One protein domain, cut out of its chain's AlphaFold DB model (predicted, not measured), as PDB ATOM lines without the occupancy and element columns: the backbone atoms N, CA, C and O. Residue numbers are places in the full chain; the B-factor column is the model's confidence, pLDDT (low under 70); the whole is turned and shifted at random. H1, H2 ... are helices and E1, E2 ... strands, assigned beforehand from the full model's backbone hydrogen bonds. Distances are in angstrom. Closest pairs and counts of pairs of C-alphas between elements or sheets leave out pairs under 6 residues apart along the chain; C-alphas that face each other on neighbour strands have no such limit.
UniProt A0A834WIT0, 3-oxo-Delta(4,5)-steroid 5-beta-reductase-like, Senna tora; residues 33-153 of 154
ATOM      1  N   TYR A  33     278.616 592.513 424.100       92.38
ATOM      2  CA  TYR A  33     280.069 592.371 424.232       92.38
ATOM      3  C   TYR A  33     280.693 593.508 425.048       92.38
ATOM      4  O   TYR A  33     281.530 593.257 425.909       92.38
ATOM      5  N   TYR A  34     280.236 594.749 424.858       93.31
ATOM      6  CA  TYR A  34     280.744 595.895 425.619       93.31
ATOM      7  C   TYR A  34     280.346 595.812 427.095       93.31
ATOM      8  O   TYR A  34     281.122 596.193 427.969       93.31
ATOM      9  N   ALA A  35     279.147 595.292 427.381       93.88
ATOM     10  CA  ALA A  35     278.695 595.058 428.748       93.88
ATOM     11  C   ALA A  35     279.532 593.969 429.441       93.88
ATOM     12  O   ALA A  35     279.930 594.160 430.588       93.88
ATOM     13  N   LEU A  36     279.848 592.876 428.736       94.69
ATOM     14  CA  LEU A  36     280.718 591.811 429.243       94.69
ATOM     15  C   LEU A  36     282.143 592.313 429.514       94.69
ATOM     16  O   LEU A  36     282.665 592.072 430.599       94.69
ATOM     17  N   GLU A  37     282.747 593.061 428.582       92.94
ATOM     18  CA  GLU A  37     284.074 593.667 428.782       92.94
ATOM     19  C   GLU A  37     284.091 594.590 430.009       92.94
ATOM     20  O   GLU A  37     284.978 594.485 430.855       92.94
ATOM     21  N   ASN A  38     283.085 595.464 430.147       94.50
ATOM     22  CA  ASN A  38     282.977 596.361 431.300       94.50
ATOM     23  C   ASN A  38     282.836 595.584 432.612       94.50
ATOM     24  O   ASN A  38     283.460 595.949 433.604       94.50
ATOM     25  N   PHE A  39     282.017 594.530 432.623       95.81
ATOM     26  CA  PHE A  39     281.796 593.702 433.802       95.81
ATOM     27  C   PHE A  39     283.088 593.017 434.253       95.81
ATOM     28  O   PHE A  39     283.460 593.123 435.420       95.81
ATOM     29  N   VAL A  40     283.813 592.378 433.334       94.50
ATOM     30  CA  VAL A  40     285.077 591.701 433.655       94.50
ATOM     31  C   VAL A  40     286.137 592.700 434.133       94.50
ATOM     32  O   VAL A  40     286.821 592.431 435.119       94.50
ATOM     33  N   ALA A  41     286.212 593.886 433.525       93.56
ATOM     34  CA  ALA A  41     287.144 594.932 433.944       93.56
ATOM     35  C   ALA A  41     286.924 595.416 435.392       93.56
ATOM     36  O   ALA A  41     287.866 595.908 436.012       93.56
ATOM     37  N   THR A  42     285.725 595.245 435.972       96.31
ATOM     38  CA  THR A  42     285.468 595.604 437.383       96.31
ATOM     39  C   THR A  42     286.252 594.758 438.390       96.31
ATOM     40  O   THR A  42     286.413 595.173 439.538       96.31
ATOM     41  N   TYR A  43     286.767 593.596 437.976       94.56
ATOM     42  CA  TYR A  43     287.565 592.713 438.826       94.56
ATOM     43  C   TYR A  43     289.059 593.061 438.825       94.56
ATOM     44  O   TYR A  43     289.807 592.554 439.665       94.56
ATOM     45  N   THR A  44     289.511 593.945 437.933       91.69
ATOM     46  CA  THR A  44     290.904 594.403 437.877       91.69
ATOM     47  C   THR A  44     291.207 595.337 439.063       91.69
ATOM     48  O   THR A  44     290.405 596.225 439.355       91.69
ATOM     49  N   PRO A  45     292.353 595.192 439.768       92.81
ATOM     50  CA  PRO A  45     293.491 594.315 439.464       92.81
ATOM     51  C   PRO A  45     293.469 592.958 440.186       92.81
ATOM     52  O   PRO A  45     294.468 592.246 440.148       92.81
ATOM     53  N   SER A  46     292.376 592.595 440.863       95.12
ATOM     54  CA  SER A  46     292.294 591.337 441.625       95.12
ATOM     55  C   SER A  46     292.447 590.108 440.721       95.12
ATOM     56  O   SER A  46     293.027 589.109 441.136       95.12
ATOM     57  N   VAL A  47     291.948 590.199 439.486       93.56
ATOM     58  CA  VAL A  47     292.135 589.218 438.410       93.56
ATOM     59  C   VAL A  47     292.438 589.976 437.116       93.56
ATOM     60  O   VAL A  47     291.867 591.039 436.878       93.56
ATOM     61  N   THR A  48     293.342 589.451 436.288       96.12
ATOM     62  CA  THR A  48     293.595 589.958 434.928       96.12
ATOM     63  C   THR A  48     292.723 589.226 433.919       96.12
ATOM     64  O   THR A  48     292.419 588.053 434.119       96.12
ATOM     65  N   TYR A  49     292.371 589.876 432.814       95.88
ATOM     66  CA  TYR A  49     291.521 589.280 431.778       95.88
ATOM     67  C   TYR A  49     292.135 589.399 430.383       95.88
ATOM     68  O   TYR A  49     293.064 590.168 430.182       95.88
ATOM     69  N   SER A  50     291.594 588.673 429.411       96.75
ATOM     70  CA  SER A  50     291.822 588.903 427.981       96.75
ATOM     71  C   SER A  50     290.496 588.736 427.241       96.75
ATOM     72  O   SER A  50     289.664 587.913 427.630       96.75
ATOM     73  N   ALA A  51     290.259 589.534 426.202       96.00
ATOM     74  CA  ALA A  51     289.079 589.406 425.346       96.00
ATOM     75  C   ALA A  51     289.481 588.859 423.971       96.00
ATOM     76  O   ALA A  51     290.405 589.373 423.350       96.00
ATOM     77  N   HIS A  52     288.773 587.840 423.483       96.25
ATOM     78  CA  HIS A  52     289.075 587.177 422.212       96.25
ATOM     79  C   HIS A  52     287.918 587.368 421.232       96.25
ATOM     80  O   HIS A  52     286.788 586.954 421.494       96.25
ATOM     81  N   ARG A  53     288.195 588.021 420.104       94.69
ATOM     82  CA  ARG A  53     287.215 588.395 419.078       94.69
ATOM     83  C   ARG A  53     287.441 587.534 417.840       94.69
ATOM     84  O   ARG A  53     288.214 587.887 416.950       94.69
ATOM     85  N   SER A  54     286.808 586.366 417.804       92.12
ATOM     86  CA  SER A  54     286.879 585.480 416.642       92.12
ATOM     87  C   SER A  54     286.069 586.032 415.466       92.12
ATOM     88  O   SER A  54     285.059 586.718 415.651       92.12
ATOM     89  N   SER A  55     286.464 585.658 414.250       88.50
ATOM     90  CA  SER A  55     285.569 585.706 413.094       88.50
ATOM     91  C   SER A  55     284.523 584.580 413.204       88.50
ATOM     92  O   SER A  55     284.269 584.037 414.285       88.50
ATOM     93  N   ILE A  56     283.898 584.219 412.083       84.06
ATOM     94  CA  ILE A  56     283.094 583.004 411.955       84.06
ATOM     95  C   ILE A  56     283.943 581.828 412.438       84.06
ATOM     96  O   ILE A  56     284.968 581.498 411.836       84.06
ATOM     97  N   ILE A  57     283.512 581.217 413.540       79.56
ATOM     98  CA  ILE A  57     284.152 580.019 414.063       79.56
ATOM     99  C   ILE A  57     283.700 578.860 413.192       79.56
ATOM    100  O   ILE A  57     282.500 578.590 413.087       79.56
ATOM    101  N   TYR A  58     284.647 578.151 412.592       65.62
ATOM    102  CA  TYR A  58     284.310 576.914 411.911       65.62
ATOM    103  C   TYR A  58     284.046 575.822 412.953       65.62
ATOM    104  O   TYR A  58     284.937 575.145 413.451       65.62
ATOM    105  N   SER A  59     282.768 575.702 413.305       55.06
ATOM    106  CA  SER A  59     282.176 574.577 414.017       55.06
ATOM    107  C   SER A  59     280.752 574.389 413.482       55.06
ATOM    108  O   SER A  59     279.803 575.033 413.917       55.06
ATOM    109  N   ARG A  60     280.623 573.519 412.477       32.47
ATOM    110  CA  ARG A  60     279.389 572.937 411.907       32.47
ATOM    111  C   ARG A  60     278.195 573.837 411.486       32.47
ATOM    112  O   ARG A  60     277.159 573.240 411.216       32.47
ATOM    113  N   ARG A  61     278.262 575.178 411.343       32.09
ATOM    114  CA  ARG A  61     277.218 576.001 410.639       32.09
ATOM    115  C   ARG A  61     277.712 577.380 410.151       32.09
ATOM    116  O   ARG A  61     278.343 578.072 410.940       32.09
ATOM    117  N   VAL A  62     277.338 577.824 408.932       39.53
ATOM    118  CA  VAL A  62     277.521 579.219 408.431       39.53
ATOM    119  C   VAL A  62     276.534 579.582 407.293       39.53
ATOM    120  O   VAL A  62     276.353 578.722 406.443       39.53
ATOM    121  N   TYR A  63     275.993 580.823 407.227       45.31
ATOM    122  CA  TYR A  63     275.404 581.458 406.011       45.31
ATOM    123  C   TYR A  63     275.391 583.009 406.048       45.31
ATOM    124  O   TYR A  63     275.056 583.577 407.089       45.31
ATOM    125  N   GLN A  64     275.677 583.673 404.907       46.75
ATOM    126  CA  GLN A  64     275.105 584.980 404.493       46.75
ATOM    127  C   GLN A  64     275.308 585.259 402.978       46.75
ATOM    128  O   GLN A  64     276.290 584.812 402.389       46.75
ATOM    129  N   GLU A  65     274.378 586.000 402.370       47.53
ATOM    130  CA  GLU A  65     274.039 586.049 400.927       47.53
ATOM    131  C   GLU A  65     275.049 586.780 400.011       47.53
ATOM    132  O   GLU A  65     275.209 586.414 398.851       47.53
ATOM    133  N   ASP A  66     275.833 587.726 400.536       61.38
ATOM    134  CA  ASP A  66     276.784 588.535 399.744       61.38
ATOM    135  C   ASP A  66     278.206 587.946 399.674       61.38
ATOM    136  O   ASP A  66     279.177 588.607 399.309       61.38
ATOM    137  N   THR A  67     278.380 586.687 400.072       71.06
ATOM    138  CA  THR A  67     279.707 586.129 400.383       71.06
ATOM    139  C   THR A  67     280.279 585.200 399.304       71.06
ATOM    140  O   THR A  67     281.415 584.739 399.434       71.06
ATOM    141  N   TRP A  68     279.537 584.942 398.220       79.19
ATOM    142  CA  TRP A  68     279.896 583.939 397.207       79.19
ATOM    143  C   TRP A  68     281.250 584.201 396.527       79.19
ATOM    144  O   TRP A  68     282.132 583.336 396.554       79.19
ATOM    145  N   GLU A  69     281.424 585.404 395.967       83.12
ATOM    146  CA  GLU A  69     282.648 585.841 395.266       83.12
ATOM    147  C   GLU A  69     283.576 586.702 396.149       83.12
ATOM    148  O   GLU A  69     284.684 587.049 395.742       83.12
ATOM    149  N   HIS A  70     283.149 587.061 397.364       82.12
ATOM    150  CA  HIS A  70     283.917 587.934 398.253       82.12
ATOM    151  C   HIS A  70     284.871 587.155 399.160       82.12
ATOM    152  O   HIS A  70     284.601 586.030 399.593       82.12
ATOM    153  N   PHE A  71     285.996 587.791 399.496       85.50
ATOM    154  CA  PHE A  71     286.931 587.243 400.470       85.50
ATOM    155  C   PHE A  71     286.320 587.248 401.870       85.50
ATOM    156  O   PHE A  71     285.940 588.285 402.408       85.50
ATOM    157  N   CYS A  72     286.288 586.063 402.463       84.62
ATOM    158  CA  CYS A  72     285.891 585.803 403.832       84.62
ATOM    159  C   CYS A  72     287.094 585.282 404.618       84.62
ATOM    160  O   CYS A  72     288.033 584.725 404.059       84.62
ATOM    161  N   HIS A  73     287.050 585.430 405.933       87.81
ATOM    162  CA  HIS A  73     288.062 584.925 406.852       87.81
ATOM    163  C   HIS A  73     287.358 584.255 408.026       87.81
ATOM    164  O   HIS A  73     286.241 584.631 408.389       87.81
ATOM    165  N   MET A  74     287.996 583.250 408.610       90.19
ATOM    166  CA  MET A  74     287.403 582.408 409.645       90.19
ATOM    167  C   MET A  74     288.375 582.195 410.803       90.19
ATOM    168  O   MET A  74     289.533 582.623 410.756       90.19
ATOM    169  N   THR A  75     287.877 581.528 411.837       92.75
ATOM    170  CA  THR A  75     288.655 581.143 413.007       92.75
ATOM    171  C   THR A  75     288.436 579.663 413.277       92.75
ATOM    172  O   THR A  75     287.316 579.220 413.537       92.75
ATOM    173  N   ASP A  76     289.509 578.893 413.210       92.88
ATOM    174  CA  ASP A  76     289.549 577.516 413.665       92.88
ATOM    175  C   ASP A  76     289.386 577.462 415.194       92.88
ATOM    176  O   ASP A  76     289.917 578.299 415.932       92.88
ATOM    177  N   ALA A  77     288.621 576.485 415.682       94.12
ATOM    178  CA  ALA A  77     288.340 576.355 417.110       94.12
ATOM    179  C   ALA A  77     289.597 575.999 417.928       94.12
ATOM    180  O   ALA A  77     289.725 576.448 419.069       94.12
ATOM    181  N   GLY A  78     290.525 575.230 417.351       94.12
ATOM    182  CA  GLY A  78     291.824 574.918 417.940       94.12
ATOM    183  C   GLY A  78     292.708 576.157 418.032       94.12
ATOM    184  O   GLY A  78     293.196 576.463 419.115       94.12
ATOM    185  N   VAL A  79     292.805 576.939 416.954       95.06
ATOM    186  CA  VAL A  79     293.525 578.231 416.954       95.06
ATOM    187  C   VAL A  79     292.950 579.186 418.006       95.06
ATOM    188  O   VAL A  79     293.695 579.822 418.756       95.06
ATOM    189  N   LEU A  80     291.621 579.262 418.118       96.31
ATOM    190  CA  LEU A  80     290.973 580.070 419.148       96.31
ATOM    191  C   LEU A  80     291.337 579.581 420.556       96.31
ATOM    192  O   LEU A  80     291.657 580.399 421.421       96.31
ATOM    193  N   ALA A  81     291.307 578.269 420.797       97.12
ATOM    194  CA  ALA A  81     291.681 577.685 422.082       97.12
ATOM    195  C   ALA A  81     293.159 577.950 422.423       97.12
ATOM    196  O   ALA A  81     293.471 578.343 423.548       97.12
ATOM    197  N   GLU A  82     294.058 577.812 421.451       97.75
ATOM    198  CA  GLU A  82     295.480 578.124 421.598       97.75
ATOM    199  C   GLU A  82     295.700 579.595 421.966       97.75
ATOM    200  O   GLU A  82     296.480 579.882 422.876       97.75
ATOM    201  N   GLN A  83     294.971 580.528 421.343       98.00
ATOM    202  CA  GLN A  83     295.073 581.949 421.684       98.00
ATOM    203  C   GLN A  83     294.587 582.239 423.115       98.00
ATOM    204  O   GLN A  83     295.195 583.058 423.806       98.00
ATOM    205  N   HIS A  84     293.539 581.556 423.591       98.12
ATOM    206  CA  HIS A  84     293.092 581.672 424.986       98.12
ATOM    207  C   HIS A  84     294.162 581.172 425.963       98.12
ATOM    208  O   HIS A  84     294.460 581.847 426.949       98.12
ATOM    209  N   VAL A  85     294.770 580.013 425.685       98.38
ATOM    210  CA  VAL A  85     295.860 579.465 426.510       98.38
ATOM    211  C   VAL A  85     297.054 580.414 426.512       98.38
ATOM    212  O   VAL A  85     297.580 580.725 427.579       98.38
ATOM    213  N   TRP A  86     297.449 580.916 425.341       98.38
ATOM    214  CA  TRP A  86     298.530 581.886 425.199       98.38
ATOM    215  C   TRP A  86     298.287 583.137 426.049       98.38
ATOM    216  O   TRP A  86     299.166 583.518 426.825       98.38
ATOM    217  N   ALA A  87     297.102 583.746 425.959       98.00
ATOM    218  CA  ALA A  87     296.787 584.962 426.703       98.00
ATOM    219  C   ALA A  87     296.737 584.727 428.221       98.00
ATOM    220  O   ALA A  87     297.167 585.582 428.995       98.00
ATOM    221  N   ALA A  88     296.293 583.544 428.655       97.31
ATOM    222  CA  ALA A  88     296.236 583.180 430.068       97.31
ATOM    223  C   ALA A  88     297.621 583.072 430.735       97.31
ATOM    224  O   ALA A  88     297.730 583.264 431.947       97.31
ATOM    225  N   VAL A  89     298.677 582.767 429.970       97.62
ATOM    226  CA  VAL A  89     300.039 582.545 430.500       97.62
ATOM    227  C   VAL A  89     301.051 583.616 430.089       97.62
ATOM    228  O   VAL A  89     302.221 583.525 430.460       97.62
ATOM    229  N   THR A  90     300.627 584.637 429.342       97.94
ATOM    230  CA  THR A  90     301.516 585.663 428.784       97.94
ATOM    231  C   THR A  90     301.262 587.017 429.436       97.94
ATOM    232  O   THR A  90     300.185 587.591 429.303       97.94
ATOM    233  N   ASP A  91     302.277 587.585 430.095       96.56
ATOM    234  CA  ASP A  91     302.123 588.846 430.834       96.56
ATOM    235  C   ASP A  91     301.696 590.028 429.954       96.56
ATOM    236  O   ASP A  91     300.866 590.831 430.373       96.56
ATOM    237  N   VAL A  92     302.218 590.118 428.725       96.56
ATOM    238  CA  VAL A  92     301.871 591.200 427.785       96.56
ATOM    239  C   VAL A  92     300.451 591.092 427.225       96.56
ATOM    240  O   VAL A  92     299.987 592.028 426.591       96.56
ATOM    241  N   ALA A  93     299.765 589.966 427.442       96.62
ATOM    242  CA  ALA A  93     298.392 589.753 426.989       96.62
ATOM    243  C   ALA A  93     297.341 590.133 428.046       96.62
ATOM    244  O   ALA A  93     296.137 590.075 427.788       96.62
ATOM    245  N   LYS A  94     297.781 590.510 429.253       95.94
ATOM    246  CA  LYS A  94     296.897 590.867 430.362       95.94
ATOM    247  C   LYS A  94     296.173 592.181 430.088       95.94
ATOM    248  O   LYS A  94     296.797 593.206 429.846       95.94
ATOM    249  N   ASN A  95     294.863 592.151 430.290       95.25
ATOM    250  CA  ASN A  95     293.905 593.246 430.136       95.25
ATOM    251  C   ASN A  95     293.783 593.776 428.698       95.25
ATOM    252  O   ASN A  95     293.343 594.905 428.498       95.25
ATOM    253  N   GLU A  96     294.128 592.945 427.714       95.75
ATOM    254  CA  GLU A  96     294.085 593.283 426.293       95.75
ATOM    255  C   GLU A  96     292.942 592.562 425.563       95.75
ATOM    256  O   GLU A  96     292.410 591.540 426.015       95.75
ATOM    257  N   ALA A  97     292.560 593.109 424.410       95.25
ATOM    258  CA  ALA A  97     291.610 592.499 423.488       95.25
ATOM    259  C   ALA A  97     292.318 592.140 422.178       95.25
ATOM    260  O   ALA A  97     293.052 592.961 421.633       95.25
ATOM    261  N   PHE A  98     292.064 590.933 421.673       96.12
ATOM    262  CA  PHE A  98     292.703 590.399 420.477       96.12
ATOM    263  C   PHE A  98     291.672 589.873 419.487       96.12
ATOM    264  O   PHE A  98     290.819 589.046 419.828       96.12
ATOM    265  N   ASN A  99     291.814 590.271 418.229       95.12
ATOM    266  CA  ASN A  99     291.210 589.559 417.118       95.12
ATOM    267  C   ASN A  99     291.848 588.166 416.976       95.12
ATOM    268  O   ASN A  99     293.044 587.970 417.209       95.12
ATOM    269  N   CYS A 100     291.045 587.182 416.572       94.94
ATOM    270  CA  CYS A 100     291.509 585.821 416.311       94.94
ATOM    271  C   CYS A 100     291.018 585.358 414.945       94.94
ATOM    272  O   CYS A 100     289.811 585.246 414.733       94.94
ATOM    273  N   THR A 101     291.927 585.075 414.019       93.25
ATOM    274  CA  THR A 101     291.622 584.540 412.683       93.25
ATOM    275  C   THR A 101     292.695 583.527 412.297       93.25
ATOM    276  O   THR A 101     293.773 583.510 412.890       93.25
ATOM    277  N   ASN A 102     292.427 582.712 411.279       92.44
ATOM    278  CA  ASN A 102     293.402 581.750 410.750       92.44
ATOM    279  C   ASN A 102     294.608 582.409 410.058       92.44
ATOM    280  O   ASN A 102     295.593 581.738 409.766       92.44
ATOM    281  N   GLY A 103     294.545 583.717 409.785       91.62
ATOM    282  CA  GLY A 103     295.576 584.444 409.043       91.62
ATOM    283  C   GLY A 103     295.470 584.319 407.518       91.62
ATOM    284  O   GLY A 103     296.292 584.900 406.812       91.62
ATOM    285  N   ASP A 104     294.457 583.623 407.005       92.44
ATOM    286  CA  ASP A 104     294.156 583.476 405.582       92.44
ATOM    287  C   ASP A 104     292.739 583.968 405.225       92.44
ATOM    288  O   ASP A 104     291.966 584.434 406.070       92.44
ATOM    289  N   VAL A 105     292.426 583.915 403.928       89.75
ATOM    290  CA  VAL A 105     291.111 584.250 403.373       89.75
ATOM    291  C   VAL A 105     290.653 583.167 402.399       89.75
ATOM    292  O   VAL A 105     291.464 582.539 401.717       89.75
ATOM    293  N   PHE A 106     289.342 582.987 402.278       88.56
ATOM    294  CA  PHE A 106     288.708 582.061 401.345       88.56
ATOM    295  C   PHE A 106     287.512 582.720 400.645       88.56
ATOM    296  O   PHE A 106     287.047 583.777 401.055       88.56
ATOM    297  N   MET A 107     287.011 582.094 399.580       89.50
ATOM    298  CA  MET A 107     285.749 582.468 398.928       89.50
ATOM    299  C   MET A 107     284.759 581.319 399.081       89.50
ATOM    300  O   MET A 107     285.151 580.156 398.916       89.50
ATOM    301  N   TRP A 108     283.484 581.624 399.330       86.81
ATOM    302  CA  TRP A 108     282.457 580.587 399.461       86.81
ATOM    303  C   TRP A 108     282.288 579.767 398.194       86.81
ATOM    304  O   TRP A 108     282.135 578.556 398.301       86.81
ATOM    305  N   LYS A 109     282.474 580.365 397.015       88.56
ATOM    306  CA  LYS A 109     282.543 579.637 395.744       88.56
ATOM    307  C   LYS A 109     283.530 578.469 395.755       88.56
ATOM    308  O   LYS A 109     283.237 577.384 395.260       88.56
ATOM    309  N   ARG A 110     284.716 578.677 396.337       90.50
ATOM    310  CA  ARG A 110     285.746 577.630 396.441       90.50
ATOM    311  C   ARG A 110     285.420 576.632 397.546       90.50
ATOM    312  O   ARG A 110     285.592 575.439 397.334       90.50
ATOM    313  N   MET A 111     284.931 577.111 398.690       91.56
ATOM    314  CA  MET A 111     284.526 576.245 399.803       91.56
ATOM    315  C   MET A 111     283.374 575.315 399.410       91.56
ATOM    316  O   MET A 111     283.402 574.134 399.732       91.56
ATOM    317  N   TRP A 112     282.387 575.819 398.668       91.12
ATOM    318  CA  TRP A 112     281.250 575.037 398.188       91.12
ATOM    319  C   TRP A 112     281.697 573.879 397.306       91.12
ATOM    320  O   TRP A 112     281.247 572.761 397.507       91.12
ATOM    321  N   LYS A 113     282.661 574.118 396.409       93.44
ATOM    322  CA  LYS A 113     283.265 573.055 395.602       93.44
ATOM    323  C   LYS A 113     283.905 571.961 396.462       93.44
ATOM    324  O   LYS A 113     283.648 570.791 396.211       93.44
ATOM    325  N   VAL A 114     284.683 572.336 397.480       94.25
ATOM    326  CA  VAL A 114     285.288 571.365 398.411       94.25
ATOM    327  C   VAL A 114     284.207 570.562 399.135       94.25
ATOM    328  O   VAL A 114     284.295 569.344 399.195       94.25
ATOM    329  N   MET A 115     283.148 571.214 399.625       93.00
ATOM    330  CA  MET A 115     282.040 570.513 400.281       93.00
ATOM    331  C   MET A 115     281.291 569.578 399.322       93.00
ATOM    332  O   MET A 115     280.931 568.475 399.718       93.00
ATOM    333  N   SER A 116     281.066 569.978 398.068       95.50
ATOM    334  CA  SER A 116     280.439 569.108 397.069       95.50
ATOM    335  C   SER A 116     281.266 567.848 396.806       95.50
ATOM    336  O   SER A 116     280.704 566.761 396.718       95.50
ATOM    337  N   GLU A 117     282.592 567.986 396.730       96.31
ATOM    338  CA  GLU A 117     283.522 566.866 396.548       96.31
ATOM    339  C   GLU A 117     283.561 565.947 397.784       96.31
ATOM    340  O   GLU A 117     283.451 564.733 397.637       96.31
ATOM    341  N   ASP A 118     283.639 566.507 398.997       94.88
ATOM    342  CA  ASP A 118     283.691 565.738 400.253       94.88
ATOM    343  C   ASP A 118     282.407 564.937 400.521       94.88
ATOM    344  O   ASP A 118     282.460 563.827 401.055       94.88
ATOM    345  N   PHE A 119     281.245 565.493 400.167       94.56
ATOM    346  CA  PHE A 119     279.945 564.837 400.345       94.56
ATOM    347  C   PHE A 119     279.496 564.010 399.128       94.56
ATOM    348  O   PHE A 119     278.413 563.427 399.183       94.56
ATOM    349  N   ASP A 120     280.305 563.945 398.064       96.25
ATOM    350  CA  ASP A 120     279.996 563.262 396.797       96.25
ATOM    351  C   ASP A 120     278.636 563.686 396.203       96.25
ATOM    352  O   ASP A 120     277.774 562.874 395.861       96.25
ATOM    353  N   VAL A 121     278.417 565.002 396.122       96.44
ATOM    354  CA  VAL A 121     277.208 565.604 395.539       96.44
ATOM    355  C   VAL A 121     277.549 566.487 394.344       96.44
ATOM    356  O   VAL A 121     278.652 567.019 394.221       96.44
ATOM    357  N   GLU A 122     276.577 566.674 393.450       96.69
ATOM    358  CA  GLU A 122     276.736 567.561 392.300       96.69
ATOM    359  C   GLU A 122     277.033 569.000 392.754       96.69
ATOM    360  O   GLU A 122     276.308 569.583 393.564       96.69
ATOM    361  N   TYR A 123     278.097 569.585 392.202       94.62
ATOM    362  CA  TYR A 123     278.389 571.000 392.391       94.62
ATOM    363  C   TYR A 123     277.400 571.849 391.588       94.62
ATOM    364  O   TYR A 123     277.384 571.810 390.358       94.62
ATOM    365  N   VAL A 124     276.626 572.668 392.299       91.12
ATOM    366  CA  VAL A 124     275.724 573.665 391.718       91.12
ATOM    367  C   VAL A 124     276.252 575.054 392.057       91.12
ATOM    368  O   VAL A 124     276.453 575.380 393.226       91.12
ATOM    369  N   GLU A 125     276.507 575.859 391.026       88.31
ATOM    370  CA  GLU A 125     276.970 577.240 391.175       88.31
ATOM    371  C   GLU A 125     275.811 578.165 391.572       88.31
ATOM    372  O   GLU A 125     274.716 578.061 391.016       88.31
ATOM    373  N   TYR A 126     276.067 579.086 392.508       83.75
ATOM    374  CA  TYR A 126     275.124 580.154 392.837       83.75
ATOM    375  C   TYR A 126     274.891 581.059 391.624       83.75
ATOM    376  O   TYR A 126     275.838 581.458 390.941       83.75
ATOM    377  N   LYS A 127     273.630 581.418 391.384       80.69
ATOM    378  CA  LYS A 127     273.241 582.352 390.331       80.69
ATOM    379  C   LYS A 127     272.675 583.613 390.953       80.69
ATOM    380  O   LYS A 127     271.766 583.562 391.773       80.69
ATOM    381  N   GLU A 128     273.208 584.747 390.521       73.88
ATOM    382  CA  GLU A 128     272.744 586.057 390.959       73.88
ATOM    383  C   GLU A 128     271.236 586.221 390.702       73.88
ATOM    384  O   GLU A 128     270.752 585.976 389.595       73.88
ATOM    385  N   GLY A 129     270.497 586.625 391.739       70.62
ATOM    386  CA  GLY A 129     269.046 586.818 391.689       70.62
ATOM    387  C   GLY A 129     268.206 585.579 392.019       70.62
ATOM    388  O   GLY A 129     266.982 585.693 392.061       70.62
ATOM    389  N   GLU A 130     268.818 584.417 392.271       74.06
ATOM    390  CA  GLU A 130     268.124 583.274 392.875       74.06
ATOM    391  C   GLU A 130     268.158 583.408 394.407       74.06
ATOM    392  O   GLU A 130     269.148 583.066 395.051       74.06
ATOM    393  N   GLU A 131     267.073 583.912 395.001       68.81
ATOM    394  CA  GLU A 131     266.892 583.887 396.459       68.81
ATOM    395  C   GLU A 131     266.678 582.437 396.922       68.81
ATOM    396  O   GLU A 131     265.796 581.728 396.422       68.81
ATOM    397  N   PHE A 132     267.486 581.985 397.884       76.31
ATOM    398  CA  PHE A 132     267.370 580.653 398.473       76.31
ATOM    399  C   PHE A 132     267.278 580.741 399.995       76.31
ATOM    400  O   PHE A 132     268.280 580.896 400.695       76.31
ATOM    401  N   ASP A 133     266.061 580.580 400.513       81.56
ATOM    402  CA  ASP A 133     265.826 580.465 401.948       81.56
ATOM    403  C   ASP A 133     266.091 579.026 402.416       81.56
ATOM    404  O   ASP A 133     265.273 578.110 402.257       81.56
ATOM    405  N   ILE A 134     267.266 578.823 403.016       83.69
ATOM    406  CA  ILE A 134     267.633 577.525 403.577       83.69
ATOM    407  C   ILE A 134     266.788 577.143 404.797       83.69
ATOM    408  O   ILE A 134     266.562 575.953 405.021       83.69
ATOM    409  N   GLU A 135     266.327 578.108 405.595       84.81
ATOM    410  CA  GLU A 135     265.503 577.832 406.772       84.81
ATOM    411  C   GLU A 135     264.157 577.260 406.331       84.81
ATOM    412  O   GLU A 135     263.763 576.180 406.789       84.81
ATOM    413  N   GLU A 136     263.501 577.917 405.372       88.69
ATOM    414  CA  GLU A 136     262.262 577.417 404.787       88.69
ATOM    415  C   GLU A 136     262.482 576.040 404.143       88.69
ATOM    416  O   GLU A 136     261.733 575.096 404.431       88.69
ATOM    417  N   TRP A 137     263.536 575.889 403.333       87.06
ATOM    418  CA  TRP A 137     263.831 574.636 402.634       87.06
ATOM    419  C   TRP A 137     264.094 573.462 403.592       87.06
ATOM    420  O   TRP A 137     263.615 572.343 403.358       87.06
ATOM    421  N   MET A 138     264.802 573.707 404.700       92.25
ATOM    422  CA  MET A 138     265.130 572.690 405.708       92.25
ATOM    423  C   MET A 138     263.999 572.416 406.702       92.25
ATOM    424  O   MET A 138     263.977 571.335 407.297       92.25
ATOM    425  N   SER A 139     263.036 573.330 406.867       93.75
ATOM    426  CA  SER A 139     261.991 573.262 407.906       93.75
ATOM    427  C   SER A 139     261.197 571.945 407.935       93.75
ATOM    428  O   SER A 139     260.750 571.502 408.992       93.75
ATOM    429  N   LYS A 140     261.045 571.279 406.782       93.38
ATOM    430  CA  LYS A 140     260.270 570.032 406.626       93.38
ATOM    431  C   LYS A 140     261.136 568.784 406.432       93.38
ATOM    432  O   LYS A 140     260.606 567.722 406.117       93.38
ATOM    433  N   LYS A 141     262.459 568.881 406.592       95.50
ATOM    434  CA  LYS A 141     263.405 567.781 406.320       95.50
ATOM    435  C   LYS A 141     263.731 566.910 407.537       95.50
ATOM    436  O   LYS A 141     264.577 566.034 407.421       95.50
ATOM    437  N   GLY A 142     263.031 567.088 408.663       94.50
ATOM    438  CA  GLY A 142     263.242 566.303 409.889       94.50
ATOM    439  C   GLY A 142     263.217 564.788 409.656       94.50
ATOM    440  O   GLY A 142     264.199 564.120 409.942       94.50
ATOM    441  N   GLY A 143     262.169 564.259 409.015       97.06
ATOM    442  CA  GLY A 143     262.087 562.815 408.743       97.06
ATOM    443  C   GLY A 143     263.170 562.292 407.787       97.06
ATOM    444  O   GLY A 143     263.633 561.170 407.941       97.06
ATOM    445  N   ALA A 144     263.623 563.114 406.832       96.56
ATOM    446  CA  ALA A 144     264.745 562.748 405.965       96.56
ATOM    447  C   ALA A 144     266.071 562.711 406.745       96.56
ATOM    448  O   ALA A 144     266.931 561.881 406.466       96.56
ATOM    449  N   TRP A 145     266.238 563.598 407.731       96.50
ATOM    450  CA  TRP A 145     267.385 563.568 408.634       96.50
ATOM    451  C   TRP A 145     267.373 562.321 409.525       96.50
ATOM    452  O   TRP A 145     268.410 561.675 409.650       96.50
ATOM    453  N   ASP A 146     266.214 561.939 410.067       97.62
ATOM    454  CA  ASP A 146     266.069 560.725 410.884       97.62
ATOM    455  C   ASP A 146     266.476 559.464 410.101       97.62
ATOM    456  O   ASP A 146     267.231 558.634 410.604       97.62
ATOM    457  N   GLU A 147     266.065 559.359 408.832       97.75
ATOM    458  CA  GLU A 147     266.468 558.259 407.946       97.75
ATOM    459  C   GLU A 147     267.988 558.239 407.699       97.75
ATOM    460  O   GLU A 147     268.616 557.178 407.711       97.75
ATOM    461  N   ILE A 148     268.610 559.408 407.501       97.00
ATOM    462  CA  ILE A 148     270.070 559.522 407.349       97.00
ATOM    463  C   ILE A 148     270.778 559.056 408.625       97.00
ATOM    464  O   ILE A 148     271.778 558.342 408.526       97.00
ATOM    465  N   VAL A 149     270.280 559.443 409.800       97.62
ATOM    466  CA  VAL A 149     270.843 559.038 411.094       97.62
ATOM    467  C   VAL A 149     270.761 557.523 411.263       97.62
ATOM    468  O   VAL A 149     271.786 556.893 411.521       97.62
ATOM    469  N   GLU A 150     269.592 556.924 411.028       97.69
ATOM    470  CA  GLU A 150     269.396 555.474 411.137       97.69
ATOM    471  C   GLU A 150     270.296 554.705 410.160       97.69
ATOM    472  O   GLU A 150     271.002 553.777 410.556       97.69
ATOM    473  N   ARG A 151     270.338 555.126 408.889       97.44
ATOM    474  CA  ARG A 151     271.124 554.456 407.843       97.44
ATOM    475  C   ARG A 151     272.630 554.484 408.109       97.44
ATOM    476  O   ARG A 151     273.324 553.547 407.721       97.44
ATOM    477  N   ASN A 152     273.139 555.560 408.709       96.50
ATOM    478  CA  ASN A 152     274.577 555.763 408.922       96.50
ATOM    479  C   ASN A 152     275.034 555.503 410.369       96.50
ATOM    480  O   ASN A 152     276.232 555.577 410.634       96.50
ATOM    481  N   GLY A 153     274.118 555.193 411.294       95.12
ATOM    482  CA  GLY A 153     274.437 554.920 412.699       95.12
ATOM    483  C   GLY A 153     275.022 556.124 413.446       95.12
ATOM    484  O   GLY A 153     275.973 555.952 414.213       95.12
TER     485      GLY A 153
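This is residues 33 to 153 of the 154 residues of the protein "3-oxo-Delta(4,5)-steroid 5-beta-reductase-like" of Senna tora (UniProt A0A834WIT0). Picture a long, loosely joined model: toward one end lies a small slab made of a two-strand sheet, E1 and E4, with helix H2 packed along it, and toward the other end the helices H3, H4 and H5 are strung out separately. A tiny second sheet of E2 and E3 lies near the middle, H1 lies near E1, and residues 135 to 153, with H5, stick out. The printed part has 121 residues with five named helices and four named strands, in the order H1 E1 E2 E3 H2 E4 H3 H4 H5; both sheets, E1 = E4 and E2 = E3, are parallel, and the class is mixed, helices and strands. It is only just loose, close to extended, with a radius of gyration of the C-alphas of 20.0 A, and spans 55 by 35 by 26 A.

Find C-alpha 33 at (280.069, 592.371, 424.232); from there H1 runs to residue 41, over 12.3 A. E1 is residues 50 to 54, 12.8 A long, E2 is residues 56 to 58 and E3 residues 74 to 76. H2 starts at C-alpha 77, at (288.340, 576.355, 417.110), and runs 18.8 A to residue 89. E4 is residues 96 to 100, 12.7 A, and H3 residues 108 to 118, 14.9 A. H4 is residues 134 to 138; H5, residues 142 to 152, runs 15.5 A to C-alpha 152 at (274.577, 555.763, 408.922).

Look first at E1 and E4, parallel at 21 degrees, where N 53 and O 98 are 2.8 A apart, within hydrogen-bond range. H2 comes closest to E1 at the C-alphas of Ser 50 and Ala 87, 6.5 A, and to E4 at those of Leu 80 and Cys 100, 6.4 A. The closest C-alphas of H1 and E1 are those of Glu 37 and Ala 51, 7.4 A. E1 runs on into E2 at 80 degrees; E2 and E3 are parallel at 39 degrees, with N 75 and O 56 at 2.9 A. Residues 71 to 72 pair with 106 to 107, antiparallel. No helix touches another; H3 and H4, for instance, are apart, and H4 and H5 meet only through their link. In H1, H2, H4 and H5 every O i to N i+4 pair is within hydrogen-bond range; in H3, 6 of 7 are.

The two C-alphas farthest apart are those of Ser 46 and Glu 122, at 56.9 A. The printed part has no cut. The links E2 to E3 and H3 to H4 are long, 15 residues each. Mean pLDDT of the printed part is 88.6; look for values under 70 at residues 58 to 66 and residue 131.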